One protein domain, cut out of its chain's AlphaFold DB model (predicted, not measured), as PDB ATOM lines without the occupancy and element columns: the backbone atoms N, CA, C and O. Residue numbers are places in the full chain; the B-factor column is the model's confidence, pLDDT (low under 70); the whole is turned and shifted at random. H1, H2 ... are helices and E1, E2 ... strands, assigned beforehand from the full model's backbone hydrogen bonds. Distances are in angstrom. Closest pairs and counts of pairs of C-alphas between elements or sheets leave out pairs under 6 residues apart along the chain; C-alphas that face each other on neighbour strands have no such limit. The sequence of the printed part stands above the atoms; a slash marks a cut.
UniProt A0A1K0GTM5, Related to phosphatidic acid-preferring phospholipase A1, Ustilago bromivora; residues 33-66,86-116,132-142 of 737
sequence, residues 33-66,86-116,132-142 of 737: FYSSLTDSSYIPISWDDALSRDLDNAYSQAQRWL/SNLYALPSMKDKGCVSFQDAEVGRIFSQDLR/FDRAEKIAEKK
ATOM      1  N   PHE A  33      -0.665 -11.173 -13.835       88.00
ATOM      2  CA  PHE A  33      -0.933 -11.179 -12.404       88.00
ATOM      3  C   PHE A  33      -0.258  -9.970 -11.772       88.00
ATOM      4  O   PHE A  33       0.917  -9.715 -12.033       88.00
ATOM      5  N   TYR A  34      -0.969  -9.236 -10.923       83.06
ATOM      6  CA  TYR A  34      -0.319  -8.317 -10.000       83.06
ATOM      7  C   TYR A  34       0.424  -9.123  -8.944       83.06
ATOM      8  O   TYR A  34      -0.149 -10.042  -8.368       83.06
ATOM      9  N   SER A  35       1.676  -8.774  -8.673       79.06
ATOM     10  CA  SER A  35       2.441  -9.352  -7.569       79.06
ATOM     11  C   SER A  35       2.508  -8.342  -6.430       79.06
ATOM     12  O   SER A  35       2.945  -7.205  -6.633       79.06
ATOM     13  N   SER A  36       2.069  -8.751  -5.237       66.50
ATOM     14  CA  SER A  36       2.265  -7.957  -4.030       66.50
ATOM     15  C   SER A  36       3.753  -7.910  -3.685       66.50
ATOM     16  O   SER A  36       4.479  -8.908  -3.759       66.50
ATOM     17  N   LEU A  37       4.230  -6.720  -3.326       56.72
ATOM     18  CA  LEU A  37       5.609  -6.533  -2.887       56.72
ATOM     19  C   LEU A  37       5.824  -7.020  -1.451       56.72
ATOM     20  O   LEU A  37       6.942  -7.428  -1.146       56.72
ATOM     21  N   THR A  38       4.776  -7.005  -0.623       49.62
ATOM     22  CA  THR A  38       4.852  -7.198   0.832       49.62
ATOM     23  C   THR A  38       4.348  -8.563   1.293       49.62
ATOM     24  O   THR A  38       4.952  -9.148   2.183       49.62
ATOM     25  N   ASP A  39       3.309  -9.113   0.653       53.72
ATOM     26  CA  ASP A  39       2.498 -10.172   1.288       53.72
ATOM     27  C   ASP A  39       2.589 -11.539   0.591       53.72
ATOM     28  O   ASP A  39       1.685 -12.358   0.721       53.72
ATOM     29  N   SER A  40       3.647 -11.794  -0.192       63.47
ATOM     30  CA  SER A  40       3.842 -13.054  -0.945       63.47
ATOM     31  C   SER A  40       2.588 -13.525  -1.707       63.47
ATOM     32  O   SER A  40       2.382 -14.714  -1.920       63.47
ATOM     33  N   SER A  41       1.741 -12.584  -2.129       65.75
ATOM     34  CA  SER A  41       0.451 -12.839  -2.762       65.75
ATOM     35  C   SER A  41       0.425 -12.290  -4.184       65.75
ATOM     36  O   SER A  41       1.212 -11.414  -4.565       65.75
ATOM     37  N   TYR A  42      -0.485 -12.818  -4.997       77.19
ATOM     38  CA  TYR A  42      -0.701 -12.350  -6.358       77.19
ATOM     39  C   TYR A  42      -2.191 -12.302  -6.693       77.19
ATOM     40  O   TYR A  42      -2.979 -13.105  -6.200       77.19
ATOM     41  N   ILE A  43      -2.575 -11.347  -7.541       76.88
ATOM     42  CA  ILE A  43      -3.967 -11.125  -7.948       76.88
ATOM     43  C   ILE A  43      -4.060 -11.265  -9.472       76.88
ATOM     44  O   ILE A  43      -3.344 -10.556 -10.187       76.88
ATOM     45  N   PRO A  44      -4.923 -12.149 -10.001       83.69
ATOM     46  CA  PRO A  44      -5.092 -12.304 -11.441       83.69
ATOM     47  C   PRO A  44      -5.705 -11.051 -12.075       83.69
ATOM     48  O   PRO A  44      -6.706 -10.519 -11.597       83.69
ATOM     49  N   ILE A  45      -5.140 -10.619 -13.201       83.56
ATOM     50  CA  ILE A  45      -5.746  -9.615 -14.076       83.56
ATOM     51  C   ILE A  45      -6.599 -10.363 -15.091       83.56
ATOM     52  O   ILE A  45      -6.095 -11.146 -15.899       83.56
ATOM     53  N   SER A  46      -7.907 -10.138 -15.032       85.62
ATOM     54  CA  SER A  46      -8.846 -10.845 -15.894       85.62
ATOM     55  C   SER A  46      -8.582 -10.542 -17.372       85.62
ATOM     56  O   SER A  46      -8.362  -9.399 -17.763       85.62
ATOM     57  N   TRP A  47      -8.645 -11.567 -18.218       86.44
ATOM     58  CA  TRP A  47      -8.440 -11.471 -19.668       86.44
ATOM     59  C   TRP A  47      -9.394 -10.479 -20.359       86.44
ATOM     60  O   TRP A  47      -9.064  -9.887 -21.388       86.44
ATOM     61  N   ASP A  48     -10.608 -10.313 -19.827       86.69
ATOM     62  CA  ASP A  48     -11.597  -9.364 -20.344       86.69
ATOM     63  C   ASP A  48     -11.328  -7.911 -19.910       86.69
ATOM     64  O   ASP A  48     -11.907  -6.989 -20.506       86.69
ATOM     65  N   ASP A  49     -10.423  -7.698 -18.952       87.25
ATOM     66  CA  ASP A  49      -9.988  -6.379 -18.509       87.25
ATOM     67  C   ASP A  49      -9.265  -5.638 -19.647       87.25
ATOM     68  O   ASP A  49      -8.506  -6.206 -20.441       87.25
ATOM     69  N   ALA A  50      -9.519  -4.336 -19.756       89.12
ATOM     70  CA  ALA A  50      -8.828  -3.475 -20.706       89.12
ATOM     71  C   ALA A  50      -7.319  -3.429 -20.424       89.12
ATOM     72  O   ALA A  50      -6.534  -3.418 -21.374       89.12
ATOM     73  N   LEU A  51      -6.918  -3.517 -19.154       87.31
ATOM     74  CA  LEU A  51      -5.509  -3.530 -18.778       87.31
ATOM     75  C   LEU A  51      -4.769  -4.768 -19.296       87.31
ATOM     76  O   LEU A  51      -3.647  -4.638 -19.779       87.31
ATOM     77  N   SER A  52      -5.388  -5.955 -19.257       90.44
ATOM     78  CA  SER A  52      -4.763  -7.175 -19.797       90.44
ATOM     79  C   SER A  52      -4.450  -7.021 -21.286       90.44
ATOM     80  O   SER A  52      -3.375  -7.412 -21.735       90.44
ATOM     81  N   ARG A  53      -5.362  -6.406 -22.054       92.50
ATOM     82  CA  ARG A  53      -5.156  -6.159 -23.491       92.50
ATOM     83  C   ARG A  53      -4.023  -5.169 -23.738       92.50
ATOM     84  O   ARG A  53      -3.228  -5.362 -24.655       92.50
ATOM     85  N   ASP A  54      -3.948  -4.118 -22.931       91.75
ATOM     86  CA  ASP A  54      -2.875  -3.132 -23.034       91.75
ATOM     87  C   ASP A  54      -1.512  -3.748 -22.707       91.75
ATOM     88  O   ASP A  54      -0.546  -3.499 -23.429       91.75
ATOM     89  N   LEU A  55      -1.444  -4.606 -21.684       90.62
ATOM     90  CA  LEU A  55      -0.239  -5.356 -21.334       90.62
ATOM     91  C   LEU A  55       0.175  -6.323 -22.446       90.62
ATOM     92  O   LEU A  55       1.350  -6.352 -22.801       90.62
ATOM     93  N   ASP A  56      -0.763  -7.049 -23.056       92.56
ATOM     94  CA  ASP A  56      -0.470  -7.930 -24.195       92.56
ATOM     95  C   ASP A  56       0.054  -7.149 -25.412       92.56
ATOM     96  O   ASP A  56       0.999  -7.585 -26.079       92.56
ATOM     97  N   ASN A  57      -0.507  -5.967 -25.687       91.81
ATOM     98  CA  ASN A  57      -0.049  -5.085 -26.763       91.81
ATOM     99  C   ASN A  57       1.341  -4.502 -26.480       91.81
ATOM    100  O   ASN A  57       2.192  -4.472 -27.372       91.81
ATOM    101  N   ALA A  58       1.574  -4.042 -25.251       89.69
ATOM    102  CA  ALA A  58       2.858  -3.516 -24.805       89.69
ATOM    103  C   ALA A  58       3.939  -4.601 -24.852       89.69
ATOM    104  O   ALA A  58       5.023  -4.384 -25.390       89.69
ATOM    105  N   TYR A  59       3.618  -5.799 -24.367       90.25
ATOM    106  CA  TYR A  59       4.500  -6.956 -24.415       90.25
ATOM    107  C   TYR A  59       4.831  -7.327 -25.864       90.25
ATOM    108  O   TYR A  59       6.001  -7.476 -26.214       90.25
ATOM    109  N   SER A  60       3.817  -7.351 -26.738       89.56
ATOM    110  CA  SER A  60       3.974  -7.583 -28.182       89.56
ATOM    111  C   SER A  60       4.963  -6.621 -28.848       89.56
ATOM    112  O   SER A  60       5.730  -7.032 -29.718       89.56
ATOM    113  N   GLN A  61       4.960  -5.352 -28.431       87.94
ATOM    114  CA  GLN A  61       5.883  -4.321 -28.918       87.94
ATOM    115  C   GLN A  61       7.285  -4.451 -28.315       87.94
ATOM    116  O   GLN A  61       8.266  -4.182 -29.003       87.94
ATOM    117  N   ALA A  62       7.379  -4.861 -27.049       84.44
ATOM    118  CA  ALA A  62       8.645  -5.004 -26.340       84.44
ATOM    119  C   ALA A  62       9.478  -6.199 -26.812       84.44
ATOM    120  O   ALA A  62      10.703  -6.156 -26.728       84.44
ATOM    121  N   GLN A  63       8.824  -7.269 -27.279       83.69
ATOM    122  CA  GLN A  63       9.469  -8.490 -27.780       83.69
ATOM    123  C   GLN A  63      10.570  -9.045 -26.864       83.69
ATOM    124  O   GLN A  63      11.574  -9.592 -27.323       83.69
ATOM    125  N   ARG A  64      10.390  -8.922 -25.544       75.38
ATOM    126  CA  ARG A  64      11.454  -9.207 -24.570       75.38
ATOM    127  C   ARG A  64      11.866 -10.683 -24.525       75.38
ATOM    128  O   ARG A  64      12.996 -10.979 -24.169       75.38
ATOM    129  N   TRP A  65      11.011 -11.592 -24.998       74.88
ATOM    130  CA  TRP A  65      11.313 -13.021 -25.168       74.88
ATOM    131  C   TRP A  65      12.329 -13.335 -26.283       74.88
ATOM    132  O   TRP A  65      12.753 -14.482 -26.397       74.88
ATOM    133  N   LEU A  66      12.703 -12.364 -27.129       73.81
ATOM    134  CA  LEU A  66      13.782 -12.523 -28.119       73.81
ATOM    135  C   LEU A  66      15.170 -12.240 -27.534       73.81
ATOM    136  O   LEU A  66      16.171 -12.662 -28.110       73.81
ATOM    137  N   SER A  86      12.870   5.322 -23.379       57.06
ATOM    138  CA  SER A  86      12.806   4.452 -24.552       57.06
ATOM    139  C   SER A  86      12.117   3.100 -24.294       57.06
ATOM    140  O   SER A  86      11.593   2.525 -25.246       57.06
ATOM    141  N   ASN A  87      12.043   2.628 -23.041       73.06
ATOM    142  CA  ASN A  87      11.492   1.311 -22.664       73.06
ATOM    143  C   ASN A  87      10.142   1.386 -21.922       73.06
ATOM    144  O   ASN A  87       9.799   0.486 -21.147       73.06
ATOM    145  N   LEU A  88       9.387   2.470 -22.123       83.00
ATOM    146  CA  LEU A  88       8.058   2.661 -21.539       83.00
ATOM    147  C   LEU A  88       6.975   2.512 -22.606       83.00
ATOM    148  O   LEU A  88       6.918   3.274 -23.572       83.00
ATOM    149  N   TYR A  89       6.070   1.568 -22.386       86.56
ATOM    150  CA  TYR A  89       4.928   1.307 -23.257       86.56
ATOM    151  C   TYR A  89       3.661   1.842 -22.600       86.56
ATOM    152  O   TYR A  89       3.418   1.597 -21.422       86.56
ATOM    153  N   ALA A  90       2.854   2.603 -23.336       84.56
ATOM    154  CA  ALA A  90       1.647   3.208 -22.779       84.56
ATOM    155  C   ALA A  90       0.576   2.153 -22.455       84.56
ATOM    156  O   ALA A  90       0.394   1.198 -23.209       84.56
ATOM    157  N   LEU A  91      -0.175   2.389 -21.377       86.94
ATOM    158  CA  LEU A  91      -1.347   1.621 -20.948       86.94
ATOM    159  C   LEU A  91      -2.593   2.532 -20.978       86.94
ATOM    160  O   LEU A  91      -2.931   3.156 -19.965       86.94
ATOM    161  N   PRO A  92      -3.259   2.678 -22.140       84.56
ATOM    162  CA  PRO A  92      -4.366   3.621 -22.331       84.56
ATOM    163  C   PRO A  92      -5.586   3.412 -21.426       84.56
ATOM    164  O   PRO A  92      -6.338   4.359 -21.199       84.56
ATOM    165  N   SER A  93      -5.811   2.193 -20.939       82.88
ATOM    166  CA  SER A  93      -6.936   1.841 -20.065       82.88
ATOM    167  C   SER A  93      -6.816   2.392 -18.642       82.88
ATOM    168  O   SER A  93      -7.828   2.490 -17.944       82.88
ATOM    169  N   MET A  94      -5.617   2.788 -18.206       79.62
ATOM    170  CA  MET A  94      -5.412   3.365 -16.878       79.62
ATOM    171  C   MET A  94      -5.844   4.834 -16.833       79.62
ATOM    172  O   MET A  94      -5.459   5.636 -17.688       79.62
ATOM    173  N   LYS A  95      -6.604   5.205 -15.792       68.00
ATOM    174  CA  LYS A  95      -7.177   6.554 -15.623       68.00
ATOM    175  C   LYS A  95      -6.124   7.671 -15.655       68.00
ATOM    176  O   LYS A  95      -6.387   8.703 -16.270       68.00
ATOM    177  N   ASP A  96      -4.922   7.433 -15.125       67.06
ATOM    178  CA  ASP A  96      -3.869   8.455 -15.030       67.06
ATOM    179  C   ASP A  96      -2.717   8.220 -16.021       67.06
ATOM    180  O   ASP A  96      -1.555   8.496 -15.728       67.06
ATOM    181  N   LYS A  97      -3.035   7.714 -17.224       69.31
ATOM    182  CA  LYS A  97      -2.074   7.501 -18.327       69.31
ATOM    183  C   LYS A  97      -0.865   6.669 -17.895       69.31
ATOM    184  O   LYS A  97       0.282   7.118 -17.958       69.31
ATOM    185  N   GLY A  98      -1.148   5.447 -17.460       80.06
ATOM    186  CA  GLY A  98      -0.119   4.516 -17.033       80.06
ATOM    187  C   GLY A  98       0.830   4.118 -18.164       80.06
ATOM    188  O   GLY A  98       0.495   4.193 -19.348       80.06
ATOM    189  N   CYS A  99       2.026   3.673 -17.802       85.31
ATOM    190  CA  CYS A  99       2.965   3.027 -18.708       85.31
ATOM    191  C   CYS A  99       3.614   1.821 -18.029       85.31
ATOM    192  O   CYS A  99       3.700   1.770 -16.806       85.31
ATOM    193  N   VAL A 100       4.050   0.842 -18.813       86.25
ATOM    194  CA  VAL A 100       4.734  -0.358 -18.332       86.25
ATOM    195  C   VAL A 100       6.155  -0.405 -18.869       86.25
ATOM    196  O   VAL A 100       6.394  -0.079 -20.033       86.25
ATOM    197  N   SER A 101       7.088  -0.834 -18.026       86.88
ATOM    198  CA  SER A 101       8.423  -1.257 -18.446       86.88
ATOM    199  C   SER A 101       8.614  -2.733 -18.126       86.88
ATOM    200  O   SER A 101       8.323  -3.160 -17.008       86.88
ATOM    201  N   PHE A 102       9.084  -3.516 -19.094       87.25
ATOM    202  CA  PHE A 102       9.377  -4.937 -18.906       87.25
ATOM    203  C   PHE A 102      10.841  -5.119 -18.520       87.25
ATOM    204  O   PHE A 102      11.735  -4.717 -19.264       87.25
ATOM    205  N   GLN A 103      11.069  -5.723 -17.356       83.50
ATOM    206  CA  GLN A 103      12.410  -6.003 -16.844       83.50
ATOM    207  C   GLN A 103      12.978  -7.252 -17.520       83.50
ATOM    208  O   GLN A 103      14.110  -7.244 -18.000       83.50
ATOM    209  N   ASP A 104      12.151  -8.291 -17.640       83.19
ATOM    210  CA  ASP A 104      12.494  -9.551 -18.296       83.19
ATOM    211  C   ASP A 104      11.325 -10.064 -19.170       83.19
ATOM    212  O   ASP A 104      10.387  -9.324 -19.490       83.19
ATOM    213  N   ALA A 105      11.402 -11.316 -19.634       85.69
ATOM    214  CA  ALA A 105      10.377 -11.928 -20.481       85.69
ATOM    215  C   ALA A 105       9.046 -12.196 -19.753       85.69
ATOM    216  O   ALA A 105       8.036 -12.435 -20.415       85.69
ATOM    217  N   GLU A 106       9.019 -12.171 -18.426       86.19
ATOM    218  CA  GLU A 106       7.869 -12.546 -17.604       86.19
ATOM    219  C   GLU A 106       7.489 -11.467 -16.575       86.19
ATOM    220  O   GLU A 106       6.413 -11.554 -16.003       86.19
ATOM    221  N   VAL A 107       8.299 -10.436 -16.338       87.81
ATOM    222  CA  VAL A 107       8.105  -9.438 -15.277       87.81
ATOM    223  C   VAL A 107       8.129  -8.023 -15.849       87.81
ATOM    224  O   VAL A 107       9.049  -7.618 -16.563       87.81
ATOM    225  N   GLY A 108       7.121  -7.235 -15.481       86.75
ATOM    226  CA  GLY A 108       7.022  -5.814 -15.781       86.75
ATOM    227  C   GLY A 108       6.661  -4.971 -14.562       86.75
ATOM    228  O   GLY A 108       6.196  -5.472 -13.540       86.75
ATOM    229  N   ARG A 109       6.878  -3.661 -14.675       86.00
ATOM    230  CA  ARG A 109       6.501  -2.654 -13.678       86.00
ATOM    231  C   ARG A 109       5.615  -1.597 -14.310       86.00
ATOM    232  O   ARG A 109       5.977  -1.037 -15.345       86.00
ATOM    233  N   ILE A 110       4.477  -1.335 -13.679       82.94
ATOM    234  CA  ILE A 110       3.510  -0.317 -14.089       82.94
ATOM    235  C   ILE A 110       3.772   0.987 -13.327       82.94
ATOM    236  O   ILE A 110       3.916   0.986 -12.106       82.94
ATOM    237  N   PHE A 111       3.775   2.107 -14.045       81.12
ATOM    238  CA  PHE A 111       3.943   3.466 -13.532       81.12
ATOM    239  C   PHE A 111       2.728   4.324 -13.907       81.12
ATOM    240  O   PHE A 111       2.248   4.223 -15.033       81.12
ATOM    241  N   SER A 112       2.255   5.190 -13.005       72.44
ATOM    242  CA  SER A 112       1.143   6.133 -13.246       72.44
ATOM    243  C   SER A 112       1.659   7.577 -13.382       72.44
ATOM    244  O   SER A 112       2.658   7.915 -12.749       72.44
ATOM    245  N   GLN A 113       1.035   8.431 -14.213       58.72
ATOM    246  CA  GLN A 113       1.532   9.796 -14.502       58.72
ATOM    247  C   GLN A 113       0.986  10.906 -13.588       58.72
ATOM    248  O   GLN A 113       1.419  12.057 -13.728       58.72
ATOM    249  N   ASP A 114       0.083  10.619 -12.648       48.84
ATOM    250  CA  ASP A 114      -0.397  11.646 -11.720       48.84
ATOM    251  C   ASP A 114       0.637  11.905 -10.616       48.84
ATOM    252  O   ASP A 114       0.687  11.220  -9.603       48.84
ATOM    253  N   LEU A 115       1.522  12.875 -10.868       40.28
ATOM    254  CA  LEU A 115       1.803  14.015  -9.986       40.28
ATOM    255  C   LEU A 115       2.902  14.885 -10.612       40.28
ATOM    256  O   LEU A 115       4.100  14.590 -10.623       40.28
ATOM    257  N   ARG A 116       2.469  16.025 -11.146       37.56
ATOM    258  CA  ARG A 116       3.328  17.062 -11.710       37.56
ATOM    259  C   ARG A 116       4.037  17.810 -10.572       37.56
ATOM    260  O   ARG A 116       3.551  18.831 -10.101       37.56
ATOM    261  N   PHE A 132       1.168 -17.944 -14.763       87.31
ATOM    262  CA  PHE A 132       0.859 -18.424 -13.418       87.31
ATOM    263  C   PHE A 132       2.099 -18.998 -12.715       87.31
ATOM    264  O   PHE A 132       2.467 -18.514 -11.651       87.31
ATOM    265  N   ASP A 133       2.816 -19.924 -13.362       87.44
ATOM    266  CA  ASP A 133       3.983 -20.607 -12.781       87.44
ATOM    267  C   ASP A 133       5.071 -19.640 -12.285       87.44
ATOM    268  O   ASP A 133       5.789 -19.918 -11.322       87.44
ATOM    269  N   ARG A 134       5.253 -18.503 -12.969       84.94
ATOM    270  CA  ARG A 134       6.235 -17.492 -12.566       84.94
ATOM    271  C   ARG A 134       5.726 -16.650 -11.403       84.94
ATOM    272  O   ARG A 134       6.512 -16.363 -10.499       84.94
ATOM    273  N   ALA A 135       4.450 -16.265 -11.423       83.56
ATOM    274  CA  ALA A 135       3.821 -15.532 -10.328       83.56
ATOM    275  C   ALA A 135       3.877 -16.345  -9.024       83.56
ATOM    276  O   ALA A 135       4.295 -15.815  -7.994       83.56
ATOM    277  N   GLU A 136       3.579 -17.643  -9.106       80.25
ATOM    278  CA  GLU A 136       3.665 -18.589  -7.991       80.25
ATOM    279  C   GLU A 136       5.101 -18.710  -7.456       80.25
ATOM    280  O   GLU A 136       5.344 -18.463  -6.279       80.25
ATOM    281  N   LYS A 137       6.097 -18.931  -8.325       81.56
ATOM    282  CA  LYS A 137       7.512 -18.990  -7.903       81.56
ATOM    283  C   LYS A 137       8.008 -17.712  -7.223       81.56
ATOM    284  O   LYS A 137       8.879 -17.779  -6.357       81.56
ATOM    285  N   ILE A 138       7.543 -16.538  -7.659       75.62
ATOM    286  CA  ILE A 138       7.923 -15.255  -7.045       75.62
ATOM    287  C   ILE A 138       7.291 -15.119  -5.655       75.62
ATOM    288  O   ILE A 138       7.963 -14.632  -4.743       75.62
ATOM    289  N   ALA A 139       6.046 -15.567  -5.486       72.19
ATOM    290  CA  ALA A 139       5.375 -15.627  -4.191       72.19
ATOM    291  C   ALA A 139       6.073 -16.605  -3.225       72.19
ATOM    292  O   ALA A 139       6.435 -16.220  -2.114       72.19
ATOM    293  N   GLU A 140       6.376 -17.827  -3.670       68.00
ATOM    294  CA  GLU A 140       7.023 -18.860  -2.848       68.00
ATOM    295  C   GLU A 140       8.438 -18.474  -2.389       68.00
ATOM    296  O   GLU A 140       8.785 -18.632  -1.218       68.00
ATOM    297  N   LYS A 141       9.276 -17.928  -3.285       65.06
ATOM    298  CA  LYS A 141      10.663 -17.547  -2.943       65.06
ATOM    299  C   LYS A 141      10.742 -16.466  -1.862       65.06
ATOM    300  O   LYS A 141      11.717 -16.427  -1.113       65.06
ATOM    301  N   LYS A 142       9.729 -15.600  -1.774       55.62
ATOM    302  CA  LYS A 142       9.634 -14.568  -0.734       55.62
ATOM    303  C   LYS A 142       9.109 -15.113   0.597       55.62
ATOM    304  O   LYS A 142       9.437 -14.540   1.628       55.62
TER     305      LYS A 142
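AT A GLANCE: This is residues 33 to 66, 86 to 116 and 132 to 142 of the 737 residues of the protein "Related to phosphatidic acid-preferring phospholipase A1" of Ustilago bromivora (UniProt A0A1K0GTM5). A small three-stranded sheet, E3 E4 E5, has helix H1 slantwise over one face, and next to this two-layer part sits a second, smaller unit, the hairpin of E1 and E2 with the short helix H2 packed on it. The two units meet where E2 comes to H1 and where E1 is near E5. The printed part has 76 residues, with five named strands and two named helices in the order E1 E2 H1 E3 E4 E5 H2, a mixed class; both sheets are antiparallel, the larger in the order E3 - E4 - E5. The whole is compact, with a radius of gyration of the C-alphas of 12.9 A, and spans 34 by 31 by 26 A.

HOW THE PARTS SIT: E1, residues 33 to 35, and E2, residues 42 to 46, form an antiparallel hairpin at 155 degrees, with N 34 and O 43 at 2.8 A, within hydrogen-bond range. The closest C-alphas of E1 and H2, residues 132 to 142, are those of Phe 33 and Ala 135, 6.8 A apart. The closest C-alphas of E2 and H1, residues 50 to 62, are those of Ile 45 and Ser 52, at 6.3 A. H1 is on the sheet of E3, residues 89 to 91, E4, residues 98 to 102, and E5, residues 107 to 111, at a height over the sheet of 7.9 A. It lies over E3 and E4, and on the local plane it stands at 34 degrees to E4, slantwise to the strands. Its closest C-alpha pair with E3 is Asp 54 and Leu 91, at 5.4 A. E3, E4 and E5 form a meander, each strand the antiparallel neighbour of the one before. N 91 and O 98 are 2.8 A apart, and N 101 and O 109 are 2.9 A apart, both within hydrogen-bond range. E1 and E5 are near each other, while H1 and H2 are apart. Every O i to N i+4 pair of H1 is within hydrogen-bond range, and 6 of 7 in H2.

IN THESE COORDINATES: E1 begins at C-alpha 33, (-0.933, -11.179, -12.404), and is 6.2 A long; E2 is 12.6 A. H1, 18.4 A long, begins at C-alpha 50, (-8.828, -3.475, -20.706). E3 measures 6.7 A, E4 13.5 A and E5 13.7 A. H2, 15.9 A long, ends at C-alpha 142, (9.634, -14.568, -0.734).

THE WHOLE: The two C-alphas farthest apart are those of Arg 116 and Asp 133, at 37.7 A. Residues 67 to 85 and 117 to 131 are cut out, with C-alpha gaps of 17.4 A and 35.6 A. Of the links that are printed whole, none is long. The mean pLDDT of the printed part is 78.4; residues 36 to 41, 86, 95 to 97, 113 to 116 and 140 to 142 are under 70.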